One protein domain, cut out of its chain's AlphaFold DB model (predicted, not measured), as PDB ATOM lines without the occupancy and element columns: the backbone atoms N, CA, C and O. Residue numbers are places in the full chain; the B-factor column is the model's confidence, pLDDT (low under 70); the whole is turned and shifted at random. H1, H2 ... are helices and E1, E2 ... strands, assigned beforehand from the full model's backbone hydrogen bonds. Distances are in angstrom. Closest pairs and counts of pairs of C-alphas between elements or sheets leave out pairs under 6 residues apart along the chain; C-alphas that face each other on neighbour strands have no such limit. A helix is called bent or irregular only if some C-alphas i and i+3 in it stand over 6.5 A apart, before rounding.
ATOM      1  N   THR A 127      19.071  31.102 -12.555       37.28
ATOM      2  CA  THR A 127      18.305  32.088 -11.789       37.28
ATOM      3  C   THR A 127      18.888  32.145 -10.383       37.28
ATOM      4  O   THR A 127      18.747  31.202  -9.608       37.28
ATOM      5  N   HIS A 128      19.607  33.224 -10.084       38.62
ATOM      6  CA  HIS A 128      20.252  33.439  -8.797       38.62
ATOM      7  C   HIS A 128      19.205  33.758  -7.724       38.62
ATOM      8  O   HIS A 128      18.566  34.809  -7.768       38.62
ATOM      9  N   THR A 129      19.058  32.872  -6.743       45.50
ATOM     10  CA  THR A 129      18.409  33.203  -5.469       45.50
ATOM     11  C   THR A 129      19.402  34.026  -4.641       45.50
ATOM     12  O   THR A 129      20.588  33.675  -4.630       45.50
ATOM     13  N   PRO A 130      18.990  35.116  -3.967       42.94
ATOM     14  CA  PRO A 130      19.884  35.831  -3.064       42.94
ATOM     15  C   PRO A 130      20.457  34.868  -2.008       42.94
ATOM     16  O   PRO A 130      19.751  33.955  -1.567       42.94
ATOM     17  N   PRO A 131      21.731  35.038  -1.612       49.50
ATOM     18  CA  PRO A 131      22.314  34.242  -0.542       49.50
ATOM     19  C   PRO A 131      21.501  34.427   0.748       49.50
ATOM     20  O   PRO A 131      20.916  35.490   0.966       49.50
ATOM     21  N   LEU A 132      21.453  33.384   1.585       50.25
ATOM     22  CA  LEU A 132      20.724  33.380   2.860       50.25
ATOM     23  C   LEU A 132      20.997  34.679   3.650       50.25
ATOM     24  O   LEU A 132      22.166  35.067   3.769       50.25
ATOM     25  N   PRO A 133      19.974  35.368   4.192       39.59
ATOM     26  CA  PRO A 133      20.197  36.526   5.053       39.59
ATOM     27  C   PRO A 133      21.064  36.098   6.247       39.59
ATOM     28  O   PRO A 133      20.690  35.205   6.997       39.59
ATOM     29  N   GLY A 134      22.256  36.691   6.373       42.09
ATOM     30  CA  GLY A 134      23.309  36.231   7.294       42.09
ATOM     31  C   GLY A 134      24.566  35.685   6.604       42.09
ATOM     32  O   GLY A 134      25.570  35.457   7.276       42.09
ATOM     33  N   ALA A 135      24.567  35.566   5.270       40.06
ATOM     34  CA  ALA A 135      25.752  35.343   4.441       40.06
ATOM     35  C   ALA A 135      26.668  36.580   4.430       40.06
ATOM     36  O   ALA A 135      26.915  37.208   3.403       40.06
ATOM     37  N   SER A 136      27.172  36.966   5.603       31.58
ATOM     38  CA  SER A 136      28.363  37.796   5.666       31.58
ATOM     39  C   SER A 136      29.492  36.977   5.054       31.58
ATOM     40  O   SER A 136      29.744  35.849   5.476       31.58
ATOM     41  N   SER A 137      30.147  37.536   4.040       30.25
ATOM     42  CA  SER A 137      31.244  36.973   3.242       30.25
ATOM     43  C   SER A 137      32.537  36.727   4.036       30.25
ATOM     44  O   SER A 137      33.644  36.810   3.504       30.25
ATOM     45  N   VAL A 138      32.419  36.421   5.324       31.38
ATOM     46  CA  VAL A 138      33.490  35.815   6.094       31.38
ATOM     47  C   VAL A 138      33.514  34.359   5.669       31.38
ATOM     48  O   VAL A 138      32.559  33.625   5.907       31.38
ATOM     49  N   ALA A 139      34.598  33.948   5.015       34.47
ATOM     50  CA  ALA A 139      34.915  32.555   4.757       34.47
ATOM     51  C   ALA A 139      35.018  31.804   6.094       34.47
ATOM     52  O   ALA A 139      36.109  31.541   6.595       34.47
ATOM     53  N   ALA A 140      33.881  31.456   6.687       36.25
ATOM     54  CA  ALA A 140      33.797  30.595   7.843       36.25
ATOM     55  C   ALA A 140      33.942  29.154   7.353       36.25
ATOM     56  O   ALA A 140      33.079  28.302   7.541       36.25
ATOM     57  N   VAL A 141      35.120  28.851   6.794       43.97
ATOM     58  CA  VAL A 141      35.740  27.564   7.087       43.97
ATOM     59  C   VAL A 141      35.981  27.620   8.585       43.97
ATOM     60  O   VAL A 141      37.041  28.055   9.028       43.97
ATOM     61  N   SER A 142      34.946  27.303   9.366       38.41
ATOM     62  CA  SER A 142      35.072  27.152  10.801       38.41
ATOM     63  C   SER A 142      36.085  26.039  10.978       38.41
ATOM     64  O   SER A 142      35.766  24.857  10.837       38.41
ATOM     65  N   GLN A 143      37.336  26.433  11.214       38.31
ATOM     66  CA  GLN A 143      38.301  25.600  11.887       38.31
ATOM     67  C   GLN A 143      37.611  25.207  13.185       38.31
ATOM     68  O   GLN A 143      37.576  25.959  14.152       38.31
ATOM     69  N   GLY A 144      36.997  24.027  13.187       36.94
ATOM     70  CA  GLY A 144      36.874  23.293  14.419       36.94
ATOM     71  C   GLY A 144      38.303  23.076  14.884       36.94
ATOM     72  O   GLY A 144      38.980  22.174  14.390       36.94
ATOM     73  N   GLU A 145      38.765  23.916  15.810       35.34
ATOM     74  CA  GLU A 145      39.803  23.582  16.783       35.34
ATOM     75  C   GLU A 145      39.290  22.406  17.633       35.34
ATOM     76  O   GLU A 145      38.917  22.500  18.792       35.34
ATOM     77  N   GLY A 146      39.207  21.270  16.957       35.59
ATOM     78  CA  GLY A 146      39.041  19.910  17.424       35.59
ATOM     79  C   GLY A 146      39.942  19.063  16.529       35.59
ATOM     80  O   GLY A 146      39.519  18.069  15.936       35.59
ATOM     81  N   ALA A 147      41.179  19.544  16.352       35.75
ATOM     82  CA  ALA A 147      42.270  18.884  15.662       35.75
ATOM     83  C   ALA A 147      42.584  17.569  16.388       35.75
ATOM     84  O   ALA A 147      43.440  17.489  17.260       35.75
ATOM     85  N   GLY A 148      41.816  16.538  16.055       38.25
ATOM     86  CA  GLY A 148      41.992  15.190  16.583       38.25
ATOM     87  C   GLY A 148      41.254  14.110  15.796       38.25
ATOM     88  O   GLY A 148      41.649  12.952  15.867       38.25
ATOM     89  N   LYS A 149      40.218  14.448  15.007       49.25
ATOM     90  CA  LYS A 149      39.442  13.446  14.247       49.25
ATOM     91  C   LYS A 149      39.066  13.852  12.813       49.25
ATOM     92  O   LYS A 149      38.020  13.448  12.338       49.25
ATOM     93  N   GLY A 150      39.881  14.643  12.110       63.75
ATOM     94  CA  GLY A 150      39.913  14.754  10.631       63.75
ATOM     95  C   GLY A 150      38.625  15.040   9.818       63.75
ATOM     96  O   GLY A 150      38.716  15.018   8.589       63.75
ATOM     97  N   GLY A 151      37.467  15.271  10.446       76.19
ATOM     98  CA  GLY A 151      36.147  15.465   9.827       76.19
ATOM     99  C   GLY A 151      35.625  16.898   9.935       76.19
ATOM    100  O   GLY A 151      36.381  17.802  10.285       76.19
ATOM    101  N   PHE A 152      34.341  17.108   9.627       85.44
ATOM    102  CA  PHE A 152      33.729  18.447   9.554       85.44
ATOM    103  C   PHE A 152      32.797  18.804  10.727       85.44
ATOM    104  O   PHE A 152      32.186  19.871  10.731       85.44
ATOM    105  N   GLY A 153      32.672  17.940  11.737       86.56
ATOM    106  CA  GLY A 153      31.921  18.239  12.960       86.56
ATOM    107  C   GLY A 153      30.399  18.297  12.793       86.56
ATOM    108  O   GLY A 153      29.733  18.863  13.651       86.56
ATOM    109  N   GLY A 154      29.841  17.777  11.696       88.12
ATOM    110  CA  GLY A 154      28.415  17.901  11.385       88.12
ATOM    111  C   GLY A 154      27.987  19.324  11.023       88.12
ATOM    112  O   GLY A 154      26.795  19.616  11.057       88.12
ATOM    113  N   LYS A 155      28.932  20.228  10.736       91.00
ATOM    114  CA  LYS A 155      28.662  21.657  10.527       91.00
ATOM    115  C   LYS A 155      28.320  21.994   9.083       91.00
ATOM    116  O   LYS A 155      28.662  21.257   8.154       91.00
ATOM    117  N   VAL A 156      27.696  23.160   8.917       92.88
ATOM    118  CA  VAL A 156      27.533  23.785   7.604       92.88
ATOM    119  C   VAL A 156      28.898  24.207   7.055       92.88
ATOM    120  O   VAL A 156      29.698  24.806   7.773       92.88
ATOM    121  N   ILE A 157      29.160  23.890   5.789       92.81
ATOM    122  CA  ILE A 157      30.360  24.291   5.056       92.81
ATOM    123  C   ILE A 157      29.926  25.164   3.887       92.81
ATOM    124  O   ILE A 157      29.285  24.678   2.954       92.81
ATOM    125  N   ASP A 158      30.315  26.434   3.911       91.69
ATOM    126  CA  ASP A 158      30.108  27.307   2.762       91.69
ATOM    127  C   ASP A 158      31.175  27.037   1.709       91.69
ATOM    128  O   ASP A 158      32.379  27.158   1.957       91.69
ATOM    129  N   VAL A 159      30.716  26.674   0.518       92.19
ATOM    130  CA  VAL A 159      31.572  26.511  -0.648       92.19
ATOM    131  C   VAL A 159      31.503  27.798  -1.470       92.19
ATOM    132  O   VAL A 159      30.414  28.159  -1.916       92.19
ATOM    133  N   PRO A 160      32.634  28.503  -1.672       87.62
ATOM    134  CA  PRO A 160      32.661  29.713  -2.484       87.62
ATOM    135  C   PRO A 160      32.111  29.460  -3.887       87.62
ATOM    136  O   PRO A 160      32.381  28.415  -4.486       87.62
ATOM    137  N   ASP A 161      31.343  30.422  -4.394       88.62
ATOM    138  CA  ASP A 161      30.767  30.423  -5.743       88.62
ATOM    139  C   ASP A 161      29.838  29.237  -6.064       88.62
ATOM    140  O   ASP A 161      29.457  29.051  -7.220       88.62
ATOM    141  N   LEU A 162      29.442  28.440  -5.063       91.69
ATOM    142  CA  LEU A 162      28.443  27.395  -5.250       91.69
ATOM    143  C   LEU A 162      27.045  28.036  -5.291       91.69
ATOM    144  O   LEU A 162      26.636  28.663  -4.309       91.69
ATOM    145  N   PRO A 163      26.292  27.905  -6.398       87.25
ATOM    146  CA  PRO A 163      24.972  28.506  -6.497       87.25
ATOM    147  C   PRO A 163      23.975  27.800  -5.574       87.25
ATOM    148  O   PRO A 163      23.900  26.572  -5.541       87.25
ATOM    149  N   MET A 164      23.160  28.593  -4.881       92.62
ATOM    150  CA  MET A 164      22.001  28.097  -4.145       92.62
ATOM    151  C   MET A 164      20.811  27.968  -5.100       92.62
ATOM    152  O   MET A 164      20.249  28.975  -5.539       92.62
ATOM    153  N   LEU A 165      20.427  26.735  -5.427       93.69
ATOM    154  CA  LEU A 165      19.281  26.482  -6.301       93.69
ATOM    155  C   LEU A 165      17.958  26.797  -5.593       93.69
ATOM    156  O   LEU A 165      17.856  26.670  -4.378       93.69
ATOM    157  N   SER A 166      16.930  27.175  -6.350       92.50
ATOM    158  CA  SER A 166      15.567  27.399  -5.835       92.50
ATOM    159  C   SER A 166      14.673  26.150  -5.922       92.50
ATOM    160  O   SER A 166      13.473  26.209  -5.665       92.50
ATOM    161  N   HIS A 167      15.229  25.022  -6.371       89.88
ATOM    162  CA  HIS A 167      14.520  23.772  -6.647       89.88
ATOM    163  C   HIS A 167      15.378  22.566  -6.262       89.88
ATOM    164  O   HIS A 167      16.578  22.687  -6.020       89.88
ATOM    165  N   VAL A 168      14.759  21.383  -6.212       91.12
ATOM    166  CA  VAL A 168      15.484  20.122  -6.006       91.12
ATOM    167  C   VAL A 168      16.413  19.864  -7.200       91.12
ATOM    168  O   VAL A 168      15.901  19.744  -8.315       91.12
ATOM    169  N   PRO A 169      17.738  19.734  -6.996       92.75
ATOM    170  CA  PRO A 169      18.680  19.506  -8.084       92.75
ATOM    171  C   PRO A 169      18.353  18.240  -8.884       92.75
ATOM    172  O   PRO A 169      18.096  17.175  -8.320       92.75
ATOM    173  N   ASN A 170      18.426  18.329 -10.209       92.38
ATOM    174  CA  ASN A 170      18.361  17.166 -11.095       92.38
ATOM    175  C   ASN A 170      19.727  16.450 -11.197       92.38
ATOM    176  O   ASN A 170      20.708  16.847 -10.568       92.38
ATOM    177  N   GLY A 171      19.810  15.373 -11.987       89.31
ATOM    178  CA  GLY A 171      21.034  14.568 -12.110       89.31
ATOM    179  C   GLY A 171      22.251  15.320 -12.667       89.31
ATOM    180  O   GLY A 171      23.361  15.114 -12.180       89.31
ATOM    181  N   GLU A 172      22.056  16.209 -13.645       92.69
ATOM    182  CA  GLU A 172      23.140  17.014 -14.227       92.69
ATOM    183  C   GLU A 172      23.618  18.088 -13.240       92.69
ATOM    184  O   GLU A 172      24.819  18.230 -13.006       92.69
ATOM    185  N   GLU A 173      22.675  18.791 -12.604       94.00
ATOM    186  CA  GLU A 173      22.959  19.799 -11.573       94.00
ATOM    187  C   GLU A 173      23.702  19.176 -10.390       94.00
ATOM    188  O   GLU A 173      24.697  19.719  -9.916       94.00
ATOM    189  N   THR A 174      23.275  17.987  -9.967       92.75
ATOM    190  CA  THR A 174      23.915  17.213  -8.901       92.75
ATOM    191  C   THR A 174      25.369  16.880  -9.220       92.75
ATOM    192  O   THR A 174      26.243  17.036  -8.367       92.75
ATOM    193  N   ALA A 175      25.648  16.427 -10.447       92.56
ATOM    194  CA  ALA A 175      27.006  16.101 -10.870       92.56
ATOM    195  C   ALA A 175      27.908  17.348 -10.883       92.56
ATOM    196  O   ALA A 175      29.044  17.290 -10.406       92.56
ATOM    197  N   ALA A 176      27.391  18.481 -11.370       94.19
ATOM    198  CA  ALA A 176      28.109  19.754 -11.382       94.19
ATOM    199  C   ALA A 176      28.396  20.272  -9.961       94.19
ATOM    200  O   ALA A 176      29.537  20.618  -9.651       94.19
ATOM    201  N   ILE A 177      27.390  20.248  -9.080       95.56
ATOM    202  CA  ILE A 177      27.523  20.603  -7.660       95.56
ATOM    203  C   ILE A 177      28.591  19.730  -6.995       95.56
ATOM    204  O   ILE A 177      29.484  20.249  -6.327       95.56
ATOM    205  N   GLY A 178      28.555  18.412  -7.211       94.25
ATOM    206  CA  GLY A 178      29.536  17.497  -6.629       94.25
ATOM    207  C   GLY A 178      30.967  17.749  -7.085       94.25
ATOM    208  O   GLY A 178      31.887  17.712  -6.263       94.25
ATOM    209  N   ALA A 179      31.164  18.062  -8.367       94.12
ATOM    210  CA  ALA A 179      32.473  18.436  -8.894       94.12
ATOM    211  C   ALA A 179      32.991  19.740  -8.262       94.12
ATOM    212  O   ALA A 179      34.137  19.781  -7.812       94.12
ATOM    213  N   HIS A 180      32.137  20.766  -8.159       95.38
ATOM    214  CA  HIS A 180      32.487  22.063  -7.570       95.38
ATOM    215  C   HIS A 180      32.828  21.943  -6.082       95.38
ATOM    216  O   HIS A 180      33.859  22.443  -5.636       95.38
ATOM    217  N   ILE A 181      32.006  21.222  -5.313       95.31
ATOM    218  CA  ILE A 181      32.258  20.941  -3.895       95.31
ATOM    219  C   ILE A 181      33.602  20.232  -3.723       95.31
ATOM    220  O   ILE A 181      34.400  20.624  -2.870       95.31
ATOM    221  N   ASN A 182      33.872  19.200  -4.531       93.88
ATOM    222  CA  ASN A 182      35.131  18.477  -4.431       93.88
ATOM    223  C   ASN A 182      36.321  19.389  -4.744       93.88
ATOM    224  O   ASN A 182      37.254  19.438  -3.952       93.88
ATOM    225  N   GLN A 183      36.258  20.166  -5.827       93.12
ATOM    226  CA  GLN A 183      37.309  21.115  -6.198       93.12
ATOM    227  C   GLN A 183      37.583  22.142  -5.089       93.12
ATOM    228  O   GLN A 183      38.739  22.380  -4.739       93.12
ATOM    229  N   ALA A 184      36.535  22.727  -4.510       91.38
ATOM    230  CA  ALA A 184      36.670  23.762  -3.491       91.38
ATOM    231  C   ALA A 184      37.221  23.234  -2.156       91.38
ATOM    232  O   ALA A 184      37.960  23.939  -1.464       91.38
ATOM    233  N   LEU A 185      36.883  21.996  -1.782       90.00
ATOM    234  CA  LEU A 185      37.313  21.403  -0.512       90.00
ATOM    235  C   LEU A 185      38.636  20.632  -0.615       90.00
ATOM    236  O   LEU A 185      39.307  20.468   0.410       90.00
ATOM    237  N   GLN A 186      39.058  20.227  -1.820       88.00
ATOM    238  CA  GLN A 186      40.242  19.389  -2.043       88.00
ATOM    239  C   GLN A 186      41.510  19.965  -1.407       88.00
ATOM    240  O   GLN A 186      42.233  19.247  -0.718       88.00
ATOM    241  N   GLY A 187      41.756  21.270  -1.565       82.62
ATOM    242  CA  GLY A 187      42.973  21.912  -1.059       82.62
ATOM    243  C   GLY A 187      43.102  21.922   0.470       82.62
ATOM    244  O   GLY A 187      44.215  21.910   0.988       82.62
ATOM    245  N   LYS A 188      41.981  21.925   1.205       82.81
ATOM    246  CA  LYS A 188      41.969  22.008   2.680       82.81
ATOM    247  C   LYS A 188      41.687  20.665   3.351       82.81
ATOM    248  O   LYS A 188      42.247  20.366   4.403       82.81
ATOM    249  N   HIS A 189      40.819  19.853   2.756       82.88
ATOM    250  CA  HIS A 189      40.303  18.635   3.380       82.88
ATOM    251  C   HIS A 189      40.724  17.353   2.647       82.88
ATOM    252  O   HIS A 189      40.639  16.273   3.243       82.88
ATOM    253  N   GLY A 190      41.290  17.470   1.442       87.00
ATOM    254  CA  GLY A 190      41.488  16.368   0.505       87.00
ATOM    255  C   GLY A 190      40.206  16.059  -0.264       87.00
ATOM    256  O   GLY A 190      39.194  16.739  -0.094       87.00
ATOM    257  N   ASP A 191      40.241  15.020  -1.097       90.25
ATOM    258  CA  ASP A 191      39.055  14.585  -1.830       90.25
ATOM    259  C   ASP A 191      37.902  14.269  -0.874       90.25
ATOM    260  O   ASP A 191      38.065  13.567   0.132       90.25
ATOM    261  N   VAL A 192      36.711  14.737  -1.226       92.50
ATOM    262  CA  VAL A 192      35.471  14.463  -0.502       92.50
ATOM    263  C   VAL A 192      34.569  13.564  -1.340       92.50
ATOM    264  O   VAL A 192      34.649  13.523  -2.569       92.50
ATOM    265  N   ARG A 193      33.706  12.796  -0.678       92.19
ATOM    266  CA  ARG A 193      32.574  12.124  -1.320       92.19
ATOM    267  C   ARG A 193      31.288  12.818  -0.902       92.19
ATOM    268  O   ARG A 193      31.123  13.126   0.278       92.19
ATOM    269  N   MET A 194      30.366  12.981  -1.843       93.69
ATOM    270  CA  MET A 194      28.966  13.215  -1.510       93.69
ATOM    271  C   MET A 194      28.360  11.890  -1.063       93.69
ATOM    272  O   MET A 194      28.367  10.918  -1.815       93.69
ATOM    273  N   PHE A 195      27.920  11.833   0.186       93.69
ATOM    274  CA  PHE A 195      27.325  10.647   0.781       93.69
ATOM    275  C   PHE A 195      25.820  10.566   0.520       93.69
ATOM    276  O   PHE A 195      25.317   9.495   0.211       93.69
ATOM    277  N   GLY A 196      25.123  11.698   0.596       93.56
ATOM    278  CA  GLY A 196      23.682  11.780   0.384       93.56
ATOM    279  C   GLY A 196      23.183  13.213   0.530       93.56
ATOM    280  O   GLY A 196      23.985  14.152   0.549       93.56
ATOM    281  N   TYR A 197      21.870  13.377   0.662       93.69
ATOM    282  CA  TYR A 197      21.215  14.677   0.798       93.69
ATOM    283  C   TYR A 197      20.388  14.725   2.068       93.69
ATOM    284  O   TYR A 197      19.722  13.757   2.421       93.69
ATOM    285  N   HIS A 198      20.431  15.860   2.749       92.38
ATOM    286  CA  HIS A 198      19.642  16.116   3.940       92.38
ATOM    287  C   HIS A 198      18.814  17.377   3.735       92.38
ATOM    288  O   HIS A 198      19.308  18.351   3.177       92.38
ATOM    289  N   VAL A 199      17.568  17.375   4.191       89.56
ATOM    290  CA  VAL A 199      16.673  18.526   4.090       89.56
ATOM    291  C   VAL A 199      16.223  18.903   5.492       89.56
ATOM    292  O   VAL A 199      15.834  18.036   6.272       89.56
ATOM    293  N   THR A 200      16.283  20.193   5.813       86.12
ATOM    294  CA  THR A 200      15.875  20.717   7.120       86.12
ATOM    295  C   THR A 200      15.165  22.063   6.960       86.12
ATOM    296  O   THR A 200      15.472  22.793   6.010       86.12
ATOM    297  N   PRO A 201      14.205  22.407   7.836       86.12
ATOM    298  CA  PRO A 201      13.630  23.746   7.884       86.12
ATOM    299  C   PRO A 201      14.702  24.838   7.988       86.12
ATOM    300  O   PRO A 201      15.680  24.691   8.726       86.12
ATOM    301  N   GLU A 202      14.501  25.956   7.287       88.06
ATOM    302  CA  GLU A 202      15.448  27.083   7.273       88.06
ATOM    303  C   GLU A 202      15.752  27.617   8.688       88.06
ATOM    304  O   GLU A 202      16.893  27.956   8.994       88.06
ATOM    305  N   GLU A 203      14.768  27.574   9.591       84.25
ATOM    306  CA  GLU A 203      14.881  27.984  11.001       84.25
ATOM    307  C   GLU A 203      15.955  27.219  11.812       84.25
ATOM    308  O   GLU A 203      16.393  27.704  12.854       84.25
ATOM    309  N   TYR A 204      16.418  26.048  11.351       83.69
ATOM    310  CA  TYR A 204      17.482  25.281  12.016       83.69
ATOM    311  C   TYR A 204      18.877  25.503  11.425       83.69
ATOM    312  O   TYR A 204      19.861  25.056  12.019       83.69
ATOM    313  N   VAL A 205      18.995  26.189  10.285       86.25
ATOM    314  CA  VAL A 205      20.262  26.325   9.548       86.25
ATOM    315  C   VAL A 205      21.330  27.025  10.384       86.25
ATOM    316  O   VAL A 205      22.457  26.537  10.453       86.25
ATOM    317  N   ASP A 206      20.981  28.109  11.078       84.81
ATOM    318  CA  ASP A 206      21.931  28.852  11.914       84.81
ATOM    319  C   ASP A 206      22.409  28.037  13.119       84.81
ATOM    320  O   ASP A 206      23.594  28.052  13.458       84.81
ATOM    321  N   SER A 207      21.513  27.262  13.737       84.00
ATOM    322  CA  SER A 207      21.884  26.345  14.820       84.00
ATOM    323  C   SER A 207      22.878  25.292  14.320       84.00
ATOM    324  O   SER A 207      23.932  25.110  14.927       84.00
ATOM    325  N   ILE A 208      22.606  24.670  13.169       88.00
ATOM    326  CA  ILE A 208      23.487  23.657  12.566       88.00
ATOM    327  C   ILE A 208      24.831  24.273  12.147       88.00
ATOM    328  O   ILE A 208      25.883  23.647  12.290       88.00
ATOM    329  N   ARG A 209      24.830  25.506  11.639       87.69
ATOM    330  CA  ARG A 209      26.041  26.235  11.248       87.69
ATOM    331  C   ARG A 209      26.951  26.497  12.447       87.69
ATOM    332  O   ARG A 209      28.152  26.238  12.372       87.69
ATOM    333  N   ASN A 210      26.381  26.958  13.557       84.69
ATOM    334  CA  ASN A 210      27.142  27.333  14.745       84.69
ATOM    335  C   ASN A 210      27.574  26.110  15.570       84.69
ATOM    336  O   ASN A 210      28.749  25.968  15.933       84.69
ATOM    337  N   GLU A 211      26.642  25.195  15.824       84.12
ATOM    338  CA  GLU A 211      26.812  24.094  16.777       84.12
ATOM    339  C   GLU A 211      27.140  22.755  16.106       84.12
ATOM    340  O   GLU A 211      27.706  21.871  16.747       84.12
ATOM    341  N   GLY A 212      26.859  22.623  14.810       85.75
ATOM    342  CA  GLY A 212      26.817  21.335  14.123       85.75
ATOM    343  C   GLY A 212      25.457  20.661  14.264       85.75
ATOM    344  O   GLY A 212      24.658  20.984  15.142       85.75
ATOM    345  N   PHE A 213      25.180  19.711  13.378       87.31
ATOM    346  CA  PHE A 213      23.976  18.903  13.462       87.31
ATOM    347  C   PHE A 213      24.011  18.031  14.722       87.31
ATOM    348  O   PHE A 213      24.933  17.242  14.931       87.31
ATOM    349  N   SER A 214      22.958  18.120  15.526       79.69
ATOM    350  CA  SER A 214      22.703  17.248  16.664       79.69
ATOM    351  C   SER A 214      21.411  16.475  16.447       79.69
ATOM    352  O   SER A 214      20.356  17.060  16.202       79.69
ATOM    353  N   ALA A 215      21.469  15.157  16.639       73.00
ATOM    354  CA  ALA A 215      20.280  14.311  16.623       73.00
ATOM    355  C   ALA A 215      19.285  14.640  17.755       73.00
ATOM    356  O   ALA A 215      18.174  14.136  17.752       73.00
ATOM    357  N   GLU A 216      19.659  15.465  18.735       70.62
ATOM    358  CA  GLU A 216      18.756  15.875  19.820       70.62
ATOM    359  C   GLU A 216      18.106  17.237  19.568       70.62
ATOM    360  O   GLU A 216      16.984  17.478  20.011       70.62
ATOM    361  N   LYS A 217      18.809  18.133  18.863       69.62
ATOM    362  CA  LYS A 217      18.353  19.508  18.608       69.62
ATOM    363  C   LYS A 217      17.758  19.696  17.215       69.62
ATOM    364  O   LYS A 217      16.847  20.499  17.053       69.62
ATOM    365  N   ASN A 218      18.296  18.987  16.223       67.50
ATOM    366  CA  ASN A 218      18.035  19.205  14.799       67.50
ATOM    367  C   ASN A 218      17.380  17.996  14.118       67.50
ATOM    368  O   ASN A 218      17.023  18.081  12.944       67.50
ATOM    369  N   GLU A 219      17.192  16.881  14.833       63.94
ATOM    370  CA  GLU A 219      16.241  15.853  14.409       63.94
ATOM    371  C   GLU A 219      14.857  16.505  14.451       63.94
ATOM    372  O   GLU A 219      14.363  16.885  15.516       63.94
ATOM    373  N   GLY A 220      14.286  16.762  13.274       50.88
ATOM    374  CA  GLY A 220      13.032  17.488  13.169       50.88
ATOM    375  C   GLY A 220      11.971  16.828  14.044       50.88
ATOM    376  O   GLY A 220      11.505  15.737  13.736       50.88
ATOM    377  N   LYS A 221      11.494  17.535  15.078       45.66
ATOM    378  CA  LYS A 221      10.232  17.198  15.771       45.66
ATOM    379  C   LYS A 221       9.025  17.281  14.822       45.66
ATOM    380  O   LYS A 221       7.891  17.019  15.210       45.66
ATOM    381  N   SER A 222       9.259  17.731  13.590       40.00
ATOM    382  CA  SER A 222       8.279  18.021  12.558       40.00
ATOM    383  C   SER A 222       8.910  17.742  11.185       40.00
ATOM    384  O   SER A 222       9.552  18.615  10.611       40.00
ATOM    385  N   GLY A 223       8.740  16.527  10.656       34.81
ATOM    386  CA  GLY A 223       8.833  16.292   9.206       34.81
ATOM    387  C   GLY A 223      10.174  15.854   8.601       34.81
ATOM    388  O   GLY A 223      10.454  16.219   7.468       34.81
ATOM    389  N   GLY A 224      10.979  15.030   9.279       32.84
ATOM    390  CA  GLY A 224      11.746  13.997   8.551       32.84
ATOM    391  C   GLY A 224      10.803  12.849   8.142       32.84
ATOM    392  O   GLY A 224       9.698  12.792   8.687       32.84
ATOM    393  N   ILE A 225      11.169  11.957   7.197       36.62
ATOM    394  CA  ILE A 225      10.280  10.847   6.801       36.62
ATOM    395  C   ILE A 225       9.958  10.063   8.059       36.62
ATOM    396  O   ILE A 225      10.809   9.449   8.696       36.62
ATOM    397  N   ALA A 226       8.674  10.166   8.374       33.84
ATOM    398  CA  ALA A 226       8.022   9.780   9.591       33.84
ATOM    399  C   ALA A 226       8.402  10.613  10.829       33.84
ATOM    400  O   ALA A 226       9.536  10.663  11.287       33.84
ATOM    401  N   ASN A 227       7.353  11.024  11.541       38.22
ATOM    402  CA  ASN A 227       7.293  11.071  13.009       38.22
ATOM    403  C   ASN A 227       7.679   9.728  13.686       38.22
ATOM    404  O   ASN A 227       7.218   9.407  14.777       38.22
ATOM    405  N   ALA A 228       8.460   8.894  13.017       43.28
ATOM    406  CA  ALA A 228       9.069   7.701  13.508       43.28
ATOM    407  C   ALA A 228      10.544   7.898  13.201       43.28
ATOM    408  O   ALA A 228      10.974   7.778  12.059       43.28
ATOM    409  N   ASN A 229      11.322   8.164  14.239       53.44
ATOM    410  CA  ASN A 229      12.730   7.812  14.285       53.44
ATOM    411  C   ASN A 229      12.835   6.290  14.059       53.44
ATOM    412  O   ASN A 229      13.147   5.542  14.984       53.44
ATOM    413  N   ILE A 230      12.507   5.806  12.849       52.94
ATOM    414  CA  ILE A 230      12.272   4.393  12.509       52.94
ATOM    415  C   ILE A 230      13.508   3.560  12.808       52.94
ATOM    416  O   ILE A 230      13.444   2.343  12.994       52.94
ATOM    417  N   HIS A 231      14.660   4.223  12.851       57.88
ATOM    418  CA  HIS A 231      15.941   3.629  13.153       57.88
ATOM    419  C   HIS A 231      16.628   4.278  14.360       57.88
ATOM    420  O   HIS A 231      17.806   4.000  14.553       57.88
ATOM    421  N   GLY A 232      15.937   5.097  15.163       64.88
ATOM    422  CA  GLY A 232      16.451   5.820  16.340       64.88
ATOM    423  C   GLY A 232      17.053   7.195  16.011       64.88
ATOM    424  O   GLY A 232      16.991   7.622  14.859       64.88
ATOM    425  N   LYS A 233      17.728   7.830  16.976       74.06
ATOM    426  CA  LYS A 233      18.426   9.124  16.809       74.06
ATOM    427  C   LYS A 233      19.521   9.074  15.733       74.06
ATOM    428  O   LYS A 233      20.306   8.121  15.726       74.06
ATOM    429  N   GLY A 234      19.606  10.061  14.840       80.56
ATOM    430  CA  GLY A 234      20.737  10.224  13.908       80.56
ATOM    431  C   GLY A 234      20.497  11.232  12.782       80.56
ATOM    432  O   GLY A 234      19.481  11.916  12.762       80.56
ATOM    433  N   LEU A 235      21.442  11.317  11.840       86.38
ATOM    434  CA  LEU A 235      21.298  12.138  10.633       86.38
ATOM    435  C   LEU A 235      20.803  11.263   9.476       86.38
ATOM    436  O   LEU A 235      21.492  10.334   9.052       86.38
ATOM    437  N   TYR A 236      19.609  11.562   8.977       85.31
ATOM    438  CA  TYR A 236      18.989  10.849   7.861       85.31
ATOM    439  C   TYR A 236      19.332  11.526   6.540       85.31
ATOM    440  O   TYR A 236      19.256  12.754   6.425       85.31
ATOM    441  N   THR A 237      19.705  10.711   5.555       88.88
ATOM    442  CA  THR A 237      20.101  11.169   4.225       88.88
ATOM    443  C   THR A 237      19.417  10.350   3.138       88.88
ATOM    444  O   THR A 237      19.248   9.141   3.286       88.88
ATOM    445  N   SER A 238      19.047  10.988   2.035       89.12
ATOM    446  CA  SER A 238      18.598  10.307   0.823       89.12
ATOM    447  C   SER A 238      19.769  10.104  -0.141       89.12
ATOM    448  O   SER A 238      20.700  10.912  -0.198       89.12
ATOM    449  N   ARG A 239      19.729   9.042  -0.955       87.69
ATOM    450  CA  ARG A 239      20.764   8.784  -1.981       87.69
ATOM    451  C   ARG A 239      20.676   9.711  -3.189       87.69
ATOM    452  O   ARG A 239      21.644   9.867  -3.931       87.69
ATOM    453  N   LYS A 240      19.499  10.291  -3.420       90.00
ATOM    454  CA  LYS A 240      19.216  11.233  -4.504       90.00
ATOM    455  C   LYS A 240      18.542  12.479  -3.933       90.00
ATOM    456  O   LYS A 240      17.815  12.344  -2.946       90.00
ATOM    457  N   PRO A 241      18.732  13.659  -4.541       90.31
ATOM    458  CA  PRO A 241      17.967  14.835  -4.155       90.31
ATOM    459  C   PRO A 241      16.472  14.560  -4.351       90.31
ATOM    460  O   PRO A 241      16.056  14.141  -5.432       90.31
ATOM    461  N   CYS A 242      15.665  14.775  -3.316       84.31
ATOM    462  CA  CYS A 242      14.208  14.684  -3.390       84.31
ATOM    463  C   CYS A 242      13.554  15.666  -2.409       84.31
ATOM    464  O   CYS A 242      14.199  16.180  -1.493       84.31
ATOM    465  N   ASN A 243      12.271  15.951  -2.627       81.31
ATOM    466  CA  ASN A 243      11.447  16.822  -1.786       81.31
ATOM    467  C   ASN A 243      10.441  16.046  -0.927       81.31
ATOM    468  O   ASN A 243       9.543  16.666  -0.366       81.31
ATOM    469  N   ASP A 244      10.600  14.729  -0.773       76.00
ATOM    470  CA  ASP A 244       9.658  13.871  -0.028       76.00
ATOM    471  C   ASP A 244       9.466  14.303   1.446       76.00
ATOM    472  O   ASP A 244       8.505  13.908   2.103       76.00
ATOM    473  N   TYR A 245      10.378  15.139   1.954       73.44
ATOM    474  CA  TYR A 245      10.480  15.621   3.335       73.44
ATOM    475  C   TYR A 245      10.134  17.110   3.485       73.44
ATOM    476  O   TYR A 245      10.136  17.651   4.589       73.44
ATOM    477  N   VAL A 246       9.894  17.803   2.371       79.25
ATOM    478  CA  VAL A 246       9.579  19.232   2.368       79.25
ATOM    479  C   VAL A 246       8.097  19.378   2.676       79.25
ATOM    480  O   VAL A 246       7.240  18.987   1.883       79.25
ATOM    481  N   MET A 247       7.782  19.959   3.830       77.56
ATOM    482  CA  MET A 247       6.411  20.349   4.125       77.56
ATOM    483  C   MET A 247       6.023  21.550   3.253       77.56
ATOM    484  O   MET A 247       6.849  22.432   3.009       77.56
ATOM    485  N   PRO A 248       4.771  21.623   2.775       76.94
ATOM    486  CA  PRO A 248       4.365  22.646   1.814       76.94
ATOM    487  C   PRO A 248       4.316  24.062   2.406       76.94
ATOM    488  O   PRO A 248       4.137  25.021   1.665       76.94
ATOM    489  N   ASP A 249       4.442  24.194   3.722       76.56
ATOM    490  CA  ASP A 249       4.181  25.393   4.510       76.56
ATOM    491  C   ASP A 249       5.429  26.121   5.020       76.56
ATOM    492  O   ASP A 249       5.305  27.178   5.638       76.56
ATOM    493  N   LYS A 250       6.620  25.564   4.802       82.31
ATOM    494  CA  LYS A 250       7.876  26.134   5.290       82.31
ATOM    495  C   LYS A 250       8.906  26.215   4.177       82.31
ATOM    496  O   LYS A 250       8.861  25.449   3.218       82.31
ATOM    497  N   THR A 251       9.859  27.121   4.353       87.12
ATOM    498  CA  THR A 251      11.087  27.144   3.563       87.12
ATOM    499  C   THR A 251      12.053  26.104   4.121       87.12
ATOM    500  O   THR A 251      12.269  26.006   5.334       87.12
ATOM    501  N   TYR A 252      12.643  25.320   3.227       90.38
ATOM    502  CA  TYR A 252      13.598  24.271   3.556       90.38
ATOM    503  C   TYR A 252      14.936  24.521   2.876       90.38
ATOM    504  O   TYR A 252      14.996  25.031   1.759       90.38
ATOM    505  N   VAL A 253      16.018  24.099   3.523       92.62
ATOM    506  CA  VAL A 253      17.352  24.062   2.923       92.62
ATOM    507  C   VAL A 253      17.763  22.611   2.716       92.62
ATOM    508  O   VAL A 253      17.716  21.793   3.638       92.62
ATOM    509  N   MET A 254      18.161  22.298   1.486       94.56
ATOM    510  CA  MET A 254      18.779  21.033   1.126       94.56
ATOM    511  C   MET A 254      20.295  21.157   1.233       94.56
ATOM    512  O   MET A 254      20.909  22.059   0.661       94.56
ATOM    513  N   PHE A 255      20.893  20.195   1.919       95.88
ATOM    514  CA  PHE A 255      22.322  20.033   2.091       95.88
ATOM    515  C   PHE A 255      22.819  18.801   1.337       95.88
ATOM    516  O   PHE A 255      22.249  17.717   1.462       95.88
ATOM    517  N   ALA A 256      23.933  18.940   0.623       96.88
ATOM    518  CA  ALA A 256      24.790  17.818   0.273       96.88
ATOM    519  C   ALA A 256      25.595  17.400   1.510       96.88
ATOM    520  O   ALA A 256      26.350  18.195   2.075       96.88
ATOM    521  N   VAL A 257      25.454  16.142   1.921       95.81
ATOM    522  CA  VAL A 257      26.223  15.570   3.028       95.81
ATOM    523  C   VAL A 257      27.550  15.064   2.489       95.81
ATOM    524  O   VAL A 257      27.581  14.168   1.645       95.81
ATOM    525  N   VAL A 258      28.655  15.629   2.967       95.88
ATOM    526  CA  VAL A 258      30.004  15.338   2.467       95.88
ATOM    527  C   VAL A 258      30.872  14.667   3.518       95.88
ATOM    528  O   VAL A 258      30.799  14.982   4.705       95.88
ATOM    529  N   VAL A 259      31.732  13.750   3.078       94.25
ATOM    530  CA  VAL A 259      32.690  13.043   3.939       94.25
ATOM    531  C   VAL A 259      34.069  13.059   3.279       94.25
ATOM    532  O   VAL A 259      34.159  12.721   2.096       94.25
ATOM    533  N   PRO A 260      35.159  13.415   3.985       91.75
ATOM    534  CA  PRO A 260      36.508  13.296   3.437       91.75
ATOM    535  C   PRO A 260      36.819  11.829   3.121       91.75
ATOM    536  O   PRO A 260      36.683  10.979   3.996       91.75
ATOM    537  N   LYS A 261      37.296  11.513   1.912       89.75
ATOM    538  CA  LYS A 261      37.608  10.125   1.511       89.75
ATOM    539  C   LYS A 261      38.723   9.489   2.340       89.75
ATOM    540  O   LYS A 261      38.772   8.273   2.475       89.75
ATOM    541  N   LYS A 262      39.611  10.314   2.904       86.12
ATOM    542  CA  LYS A 262      40.662   9.876   3.835       86.12
ATOM    543  C   LYS A 262      40.106   9.358   5.165       86.12
ATOM    544  O   LYS A 262      40.815   8.659   5.880       86.12
ATOM    545  N   LEU A 263      38.872   9.734   5.519       84.81
ATOM    546  CA  LEU A 263      38.175   9.153   6.652       84.81
ATOM    547  C   LEU A 263      37.477   7.885   6.190       84.81
ATOM    548  O   LEU A 263      36.624   7.906   5.303       84.81
ATOM    549  N   GLU A 264      37.814   6.781   6.838       84.00
ATOM    550  CA  GLU A 264      37.052   5.557   6.679       84.00
ATOM    551  C   GLU A 264      35.633   5.796   7.225       84.00
ATOM    552  O   GLU A 264      35.455   6.117   8.408       84.00
ATOM    553  N   PHE A 265      34.641   5.698   6.335       89.38
ATOM    554  CA  PHE A 265      33.223   5.854   6.653       89.38
ATOM    555  C   PHE A 265      32.521   4.515   6.437       89.38
ATOM    556  O   PHE A 265      32.189   4.145   5.306       89.38
ATOM    557  N   LYS A 266      32.389   3.752   7.522       88.75
ATOM    558  CA  LYS A 266      32.020   2.332   7.511       88.75
ATOM    559  C   LYS A 266      30.517   2.141   7.507       88.75
ATOM    560  O   LYS A 266      29.822   2.694   8.353       88.75
ATOM    561  N   GLN A 267      30.029   1.287   6.621       85.94
ATOM    562  CA  GLN A 267      28.667   0.782   6.729       85.94
ATOM    563  C   GLN A 267      28.611  -0.257   7.848       85.94
ATOM    564  O   GLN A 267      29.429  -1.175   7.896       85.94
ATOM    565  N   THR A 268      27.625  -0.153   8.726       80.25
ATOM    566  CA  THR A 268      27.270  -1.247   9.624       80.25
ATOM    567  C   THR A 268      26.434  -2.267   8.869       80.25
ATOM    568  O   THR A 268      25.381  -1.939   8.322       80.25
ATOM    569  N   GLN A 269      26.850  -3.532   8.916       66.75
ATOM    570  CA  GLN A 269      25.981  -4.642   8.539       66.75
ATOM    571  C   GLN A 269      24.950  -4.851   9.649       66.75
ATOM    572  O   GLN A 269      25.244  -5.422  10.699       66.75
ATOM    573  N   ARG A 270      23.746  -4.312   9.459       62.00
ATOM    574  CA  ARG A 270      22.658  -4.493  10.419       62.00
ATOM    575  C   ARG A 270      21.978  -5.840  10.165       62.00
ATOM    576  O   ARG A 270      21.632  -6.115   9.016       62.00
ATOM    577  N   PRO A 271      21.679  -6.648  11.196       53.53
ATOM    578  CA  PRO A 271      20.659  -7.674  11.050       53.53
ATOM    579  C   PRO A 271      19.319  -6.989  10.729       53.53
ATOM    580  O   PRO A 271      18.953  -5.977  11.343       53.53
ATOM    581  N   ALA A 272      18.611  -7.502   9.722       52.94
ATOM    582  CA  ALA A 272      17.353  -6.934   9.248       52.94
ATOM    583  C   ALA A 272      16.374  -6.670  10.416       52.94
ATOM    584  O   ALA A 272      16.254  -7.471  11.340       52.94
ATOM    585  N   GLY A 273      15.684  -5.524  10.399       50.81
ATOM    586  CA  GLY A 273      14.573  -5.248  11.325       50.81
ATOM    587  C   GLY A 273      14.888  -4.591  12.683       50.81
ATOM    588  O   GLY A 273      13.953  -4.140  13.328       50.81
ATOM    589  N   GLY A 288      29.747   0.738  13.061       78.50
ATOM    590  CA  GLY A 288      29.910   1.537  11.844       78.50
ATOM    591  C   GLY A 288      29.368   2.953  11.956       78.50
ATOM    592  O   GLY A 288      28.829   3.370  12.975       78.50
ATOM    593  N   ASP A 289      29.581   3.704  10.888       87.38
ATOM    594  CA  ASP A 289      29.266   5.122  10.791       87.38
ATOM    595  C   ASP A 289      27.867   5.372  10.233       87.38
ATOM    596  O   ASP A 289      27.252   6.393  10.535       87.38
ATOM    597  N   TYR A 290      27.349   4.442   9.428       87.69
ATOM    598  CA  TYR A 290      26.016   4.542   8.847       87.69
ATOM    599  C   TYR A 290      25.372   3.178   8.597       87.69
ATOM    600  O   TYR A 290      26.047   2.154   8.499       87.69
ATOM    601  N   VAL A 291      24.050   3.178   8.448       81.44
ATOM    602  CA  VAL A 291      23.257   2.044   7.960       81.44
ATOM    603  C   VAL A 291      22.599   2.438   6.658       81.44
ATOM    604  O   VAL A 291      21.962   3.484   6.584       81.44
ATOM    605  N   GLU A 292      22.696   1.555   5.676       78.19
ATOM    606  CA  GLU A 292      21.853   1.628   4.490       78.19
ATOM    607  C   GLU A 292      20.480   1.023   4.775       78.19
ATOM    608  O   GLU A 292      20.376  -0.102   5.277       78.19
ATOM    609  N   SER A 293      19.426   1.754   4.436       67.31
ATOM    610  CA  SER A 293      18.071   1.222   4.388       67.31
ATOM    611  C   SER A 293      17.766   0.672   2.997       67.31
ATOM    612  O   SER A 293      18.233   1.175   1.973       67.31
ATOM    613  N   THR A 294      16.894  -0.332   2.938       60.41
ATOM    614  CA  THR A 294      16.311  -0.812   1.677       60.41
ATOM    615  C   THR A 294      15.402   0.235   1.016       60.41
ATOM    616  O   THR A 294      15.083   0.099  -0.162       60.41
ATOM    617  N   SER A 295      15.021   1.298   1.739       64.12
ATOM    618  CA  SER A 295      14.166   2.406   1.283       64.12
ATOM    619  C   SER A 295      14.903   3.537   0.550       64.12
ATOM    620  O   SER A 295      14.339   4.614   0.408       64.12
ATOM    621  N   SER A 296      16.124   3.318   0.040       70.25
ATOM    622  CA  SER A 296      16.963   4.336  -0.640       70.25
ATOM    623  C   SER A 296      17.451   5.497   0.244       70.25
ATOM    624  O   SER A 296      17.905   6.533  -0.252       70.25
ATOM    625  N   GLU A 297      17.412   5.281   1.554       78.00
ATOM    626  CA  GLU A 297      17.848   6.212   2.587       78.00
ATOM    627  C   GLU A 297      19.008   5.604   3.358       78.00
ATOM    628  O   GLU A 297      19.006   4.412   3.667       78.00
ATOM    629  N   ASP A 298      19.962   6.438   3.733       84.81
ATOM    630  CA  ASP A 298      21.078   6.039   4.566       84.81
ATOM    631  C   ASP A 298      21.051   6.875   5.847       84.81
ATOM    632  O   ASP A 298      20.847   8.093   5.830       84.81
ATOM    633  N   LYS A 299      21.230   6.210   6.987       86.06
ATOM    634  CA  LYS A 299      21.225   6.846   8.303       86.06
ATOM    635  C   LYS A 299      22.634   6.867   8.874       86.06
ATOM    636  O   LYS A 299      23.214   5.808   9.094       86.06
ATOM    637  N   ILE A 300      23.125   8.050   9.220       86.62
ATOM    638  CA  ILE A 300      24.408   8.259   9.895       86.62
ATOM    639  C   ILE A 300      24.215   8.188  11.415       86.62
ATOM    640  O   ILE A 300      23.300   8.799  11.979       86.62
ATOM    641  N   HIS A 301      25.090   7.439  12.082       85.19
ATOM    642  CA  HIS A 301      25.114   7.301  13.534       85.19
ATOM    643  C   HIS A 301      25.478   8.626  14.226       85.19
ATOM    644  O   HIS A 301      26.398   9.284  13.742       85.19
ATOM    645  N   PRO A 302      24.862   9.004  15.369       82.69
ATOM    646  CA  PRO A 302      25.229  10.209  16.118       82.69
ATOM    647  C   PRO A 302      26.736  10.421  16.317       82.69
ATOM    648  O   PRO A 302      27.241  11.495  15.997       82.69
ATOM    649  N   ASP A 303      27.484   9.389  16.718       83.06
ATOM    650  CA  ASP A 303      28.939   9.514  16.934       83.06
ATOM    651  C   ASP A 303      29.735   9.744  15.637       83.06
ATOM    652  O   ASP A 303      30.861  10.246  15.661       83.06
ATOM    653  N   ALA A 304      29.160   9.378  14.491       88.31
ATOM    654  CA  ALA A 304      29.760   9.561  13.177       88.31
ATOM    655  C   ALA A 304      29.382  10.900  12.524       88.31
ATOM    656  O   ALA A 304      30.017  11.285  11.542       88.31
ATOM    657  N   ILE A 305      28.420  11.650  13.077       88.75
ATOM    658  CA  ILE A 305      28.028  12.973  12.560       88.75
ATOM    659  C   ILE A 305      29.221  13.937  12.586       88.75
ATOM    660  O   ILE A 305      29.426  14.700  11.647       88.75
ATOM    661  N   ALA A 306      30.109  13.815  13.576       89.50
ATOM    662  CA  ALA A 306      31.340  14.602  13.632       89.50
ATOM    663  C   ALA A 306      32.288  14.381  12.427       89.50
ATOM    664  O   ALA A 306      33.182  15.195  12.185       89.50
ATOM    665  N   LYS A 307      32.117  13.300  11.651       91.12
ATOM    666  CA  LYS A 307      32.914  13.020  10.446       91.12
ATOM    667  C   LYS A 307      32.382  13.719   9.193       91.12
ATOM    668  O   LYS A 307      33.143  13.876   8.238       91.12
ATOM    669  N   VAL A 308      31.111  14.123   9.181       93.31
ATOM    670  CA  VAL A 308      30.429  14.632   7.981       93.31
ATOM    671  C   VAL A 308      30.272  16.145   8.018       93.31
ATOM    672  O   VAL A 308      30.299  16.747   9.089       93.31
ATOM    673  N   GLY A 309      30.126  16.752   6.843       94.38
ATOM    674  CA  GLY A 309      29.837  18.171   6.656       94.38
ATOM    675  C   GLY A 309      28.571  18.372   5.835       94.38
ATOM    676  O   GLY A 309      28.166  17.476   5.093       94.38
ATOM    677  N   LEU A 310      27.953  19.539   5.968       95.44
ATOM    678  CA  LEU A 310      26.695  19.885   5.314       95.44
ATOM    679  C   LEU A 310      26.920  21.081   4.388       95.44
ATOM    680  O   LEU A 310      27.080  22.204   4.850       95.44
ATOM    681  N   VAL A 311      26.941  20.862   3.078       96.94
ATOM    682  CA  VAL A 311      27.073  21.955   2.102       96.94
ATOM    683  C   VAL A 311      25.678  22.338   1.618       96.94
ATOM    684  O   VAL A 311      24.999  21.465   1.084       96.94
ATOM    685  N   PRO A 312      25.204  23.579   1.801       96.38
ATOM    686  CA  PRO A 312      23.881  23.969   1.337       96.38
ATOM    687  C   PRO A 312      23.885  24.080  -0.194       96.38
ATOM    688  O   PRO A 312      24.791  24.679  -0.769       96.38
ATOM    689  N   ILE A 313      22.897  23.470  -0.849       96.50
ATOM    690  CA  ILE A 313      22.835  23.364  -2.319       96.50
ATOM    691  C   ILE A 313      21.515  23.855  -2.916       96.50
ATOM    692  O   ILE A 313      21.476  24.232  -4.086       96.50
ATOM    693  N   ALA A 314      20.433  23.855  -2.134       95.56
ATOM    694  CA  ALA A 314      19.157  24.407  -2.565       95.56
ATOM    695  C   ALA A 314      18.371  25.003  -1.397       95.56
ATOM    696  O   ALA A 314      18.410  24.486  -0.280       95.56
ATOM    697  N   ARG A 315      17.612  26.059  -1.686       94.94
ATOM    698  CA  ARG A 315      16.594  26.664  -0.832       94.94
ATOM    699  C   ARG A 315      15.243  26.456  -1.507       94.94
ATOM    700  O   ARG A 315      15.003  26.967  -2.595       94.94
ATOM    701  N   ILE A 316      14.391  25.654  -0.888       89.62
ATOM    702  CA  ILE A 316      13.095  25.243  -1.424       89.62
ATOM    703  C   ILE A 316      12.031  26.057  -0.700       89.62
ATOM    704  O   ILE A 316      11.833  25.889   0.504       89.62
ATOM    705  N   GLU A 317      11.381  26.957  -1.430       89.00
ATOM    706  CA  GLU A 317      10.301  27.789  -0.898       89.00
ATOM    707  C   GLU A 317       9.028  26.964  -0.618       89.00
ATOM    708  O   GLU A 317       8.860  25.876  -1.187       89.00
ATOM    709  N   PRO A 318       8.109  27.466   0.232       85.12
ATOM    710  CA  PRO A 318       6.823  26.828   0.468       85.12
ATOM    711  C   PRO A 318       6.076  26.618  -0.851       85.12
ATOM    712  O   PRO A 318       5.966  27.525  -1.676       85.12
ATOM    713  N   SER A 319       5.534  25.418  -1.051       81.69
ATOM    714  CA  SER A 319       4.686  25.126  -2.215       81.69
ATOM    715  C   SER A 319       3.232  25.558  -2.006       81.69
ATOM    716  O   SER A 319       2.475  25.681  -2.968       81.69
ATOM    717  N   MET A 320       2.832  25.798  -0.757       75.50
ATOM    718  CA  MET A 320       1.542  26.379  -0.412       75.50
ATOM    719  C   MET A 320       1.546  27.881  -0.704       75.50
ATOM    720  O   MET A 320       2.509  28.579  -0.387       75.50
ATOM    721  N   SER A 321       0.454  28.389  -1.282       75.62
ATOM    722  CA  SER A 321       0.340  29.820  -1.566       75.62
ATOM    723  C   SER A 321       0.312  30.645  -0.269       75.62
ATOM    724  O   SER A 321      -0.175  30.154   0.758       75.62
ATOM    725  N   PRO A 322       0.782  31.905  -0.291       73.06
ATOM    726  CA  PRO A 322       0.731  32.789   0.873       73.06
ATOM    727  C   PRO A 322      -0.673  32.937   1.473       73.06
ATOM    728  O   PRO A 322      -0.811  33.027   2.689       73.06
ATOM    729  N   GLU A 323      -1.723  32.909   0.649       69.69
ATOM    730  CA  GLU A 323      -3.115  32.996   1.102       69.69
ATOM    731  C   GLU A 323      -3.520  31.763   1.916       69.69
ATOM    732  O   GLU A 323      -4.115  31.894   2.985       69.69
ATOM    733  N   LEU A 324      -3.158  30.565   1.450       67.56
ATOM    734  CA  LEU A 324      -3.419  29.316   2.170       67.56
ATOM    735  C   LEU A 324      -2.560  29.199   3.437       67.56
ATOM    736  O   LEU A 324      -3.020  28.653   4.441       67.56
ATOM    737  N   LEU A 325      -1.349  29.762   3.418       66.88
ATOM    738  CA  LEU A 325      -0.500  29.875   4.601       66.88
ATOM    739  C   LEU A 325      -1.092  30.830   5.642       66.88
ATOM    740  O   LEU A 325      -1.090  30.506   6.826       66.88
ATOM    741  N   ALA A 326      -1.643  31.967   5.210       62.50
ATOM    742  CA  ALA A 326      -2.279  32.954   6.080       62.50
ATOM    743  C   ALA A 326      -3.623  32.474   6.653       62.50
ATOM    744  O   ALA A 326      -3.987  32.847   7.765       62.50
ATOM    745  N   MET A 327      -4.355  31.627   5.922       54.38
ATOM    746  CA  MET A 327      -5.571  30.968   6.416       54.38
ATOM    747  C   MET A 327      -5.278  29.815   7.376       54.38
ATOM    748  O   MET A 327      -6.196  29.268   7.995       54.38
ATOM    749  N   ARG A 328      -4.009  29.420   7.511       56.72
ATOM    750  CA  ARG A 328      -3.638  28.376   8.445       56.72
ATOM    751  C   ARG A 328      -3.754  28.923   9.866       56.72
ATOM    752  O   ARG A 328      -3.227  29.998  10.147       56.72
ATOM    753  N   PRO A 329      -4.382  28.182  10.794       49.22
ATOM    754  CA  PRO A 329      -4.306  28.534  12.200       49.22
ATOM    755  C   PRO A 329      -2.826  28.592  12.596       49.22
ATOM    756  O   PRO A 329      -2.121  27.581  12.545       49.22
TER     757      PRO A 329
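This is residues 127 to 273 and 288 to 329 of the 404 residues of an uncharacterized protein of Paraburkholderia phenazinium (UniProt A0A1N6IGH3). Look for a strongly twisted sheet of three long strands, E1, E3 and E6, in the middle, with H1 packed on one face and H2 on the other. A smaller sheet, E2, E5 and E4, is only partly face to face with it, its strands crossing; long stretches with no named element make much of the rest, and H4 lies far out at the end of the printed part. The printed part has 189 residues, with four named helices and six named strands in the order H1 E1 H2 E2 E3 E4 E5 H3 E6 H4; both sheets, E1 - E3 - E6 and E2 - E5 - E4, are antiparallel. The class is mixed, helices and strands, with under half of the residues in named elements. The whole is compact, with a radius of gyration of the C-alphas of 16.3 A, and spans 50 by 44 by 32 A.

Residues 127 to 170 hold no named element. Find C-alpha 171 at (21.034, 14.568, -12.110); from there H1 runs to residue 189, 25.1 A, with a kink of 29 degrees near residue 183. Next come E1, residues 192 to 201, 25.2 A, bending by 65 degrees at residue 195, and H2, residues 202 to 211, 15.1 A. H1 and H2 are irregular: C-alphas 184 and 187 are 7.0 A apart, C-alphas 203 and 206 7.2 A. Then read E2, residues 235 to 238; E3, residues 252 to 260, 25.4 A; E4, residues 290 to 292; E5, residues 297 to 300; and H3, residues 302 to 305. E6, residues 309 to 316, 19.9 A, bends by 57 degrees at residue 313. H4, residues 322 to 326, ends at C-alpha 326, (-2.279, 32.954, 6.080).

Begin at inner strand E3: N 195 of E1 and O 257 are 2.8 A apart, and N 256 and O 311 of E6 2.8 A. In three layers, helices on both faces of a sheet, H1 is on this sheet at a height of 7.3 A and H2 at 8.7 A. The closest C-alphas of H1 and E1 are those of Asn 182 and Val 192, 5.6 A; of H2 and E3, Glu 202 and Tyr 252, 5.0 A. The two sheets form a sandwich, two sheets face to face, their strands at 72 degrees; the closest C-alphas of E1 and E2 are those of His 198 and Thr 237, 5.0 A. There, N 237 and O 298 of E5 are 2.9 A apart; in the hairpin E4 and E5, N 291 and O 299 are 2.8 A. H3 only grazes that sheet with residues 302 to 305. H4 is apart from H1, H2 and H3, among others. Every O i to N i+4 pair is within hydrogen-bond range in H4, 13 of 15 in H1 and 4 of 6 in H2; H3 is too short for one.

The C-alphas farthest apart, those of Gly 148 and Met 327, are 51.1 A apart. Residues 274 to 287 are not printed, and C-alphas 273 and 288 are 16.8 A apart across the cut. The links H2 to E2 and E2 to E3 are long. Mean pLDDT of the printed part is 76.2; look for values under 70 at residues 127 to 150, 217 to 232, 269 to 273, 293 to 295 and 323 to 329.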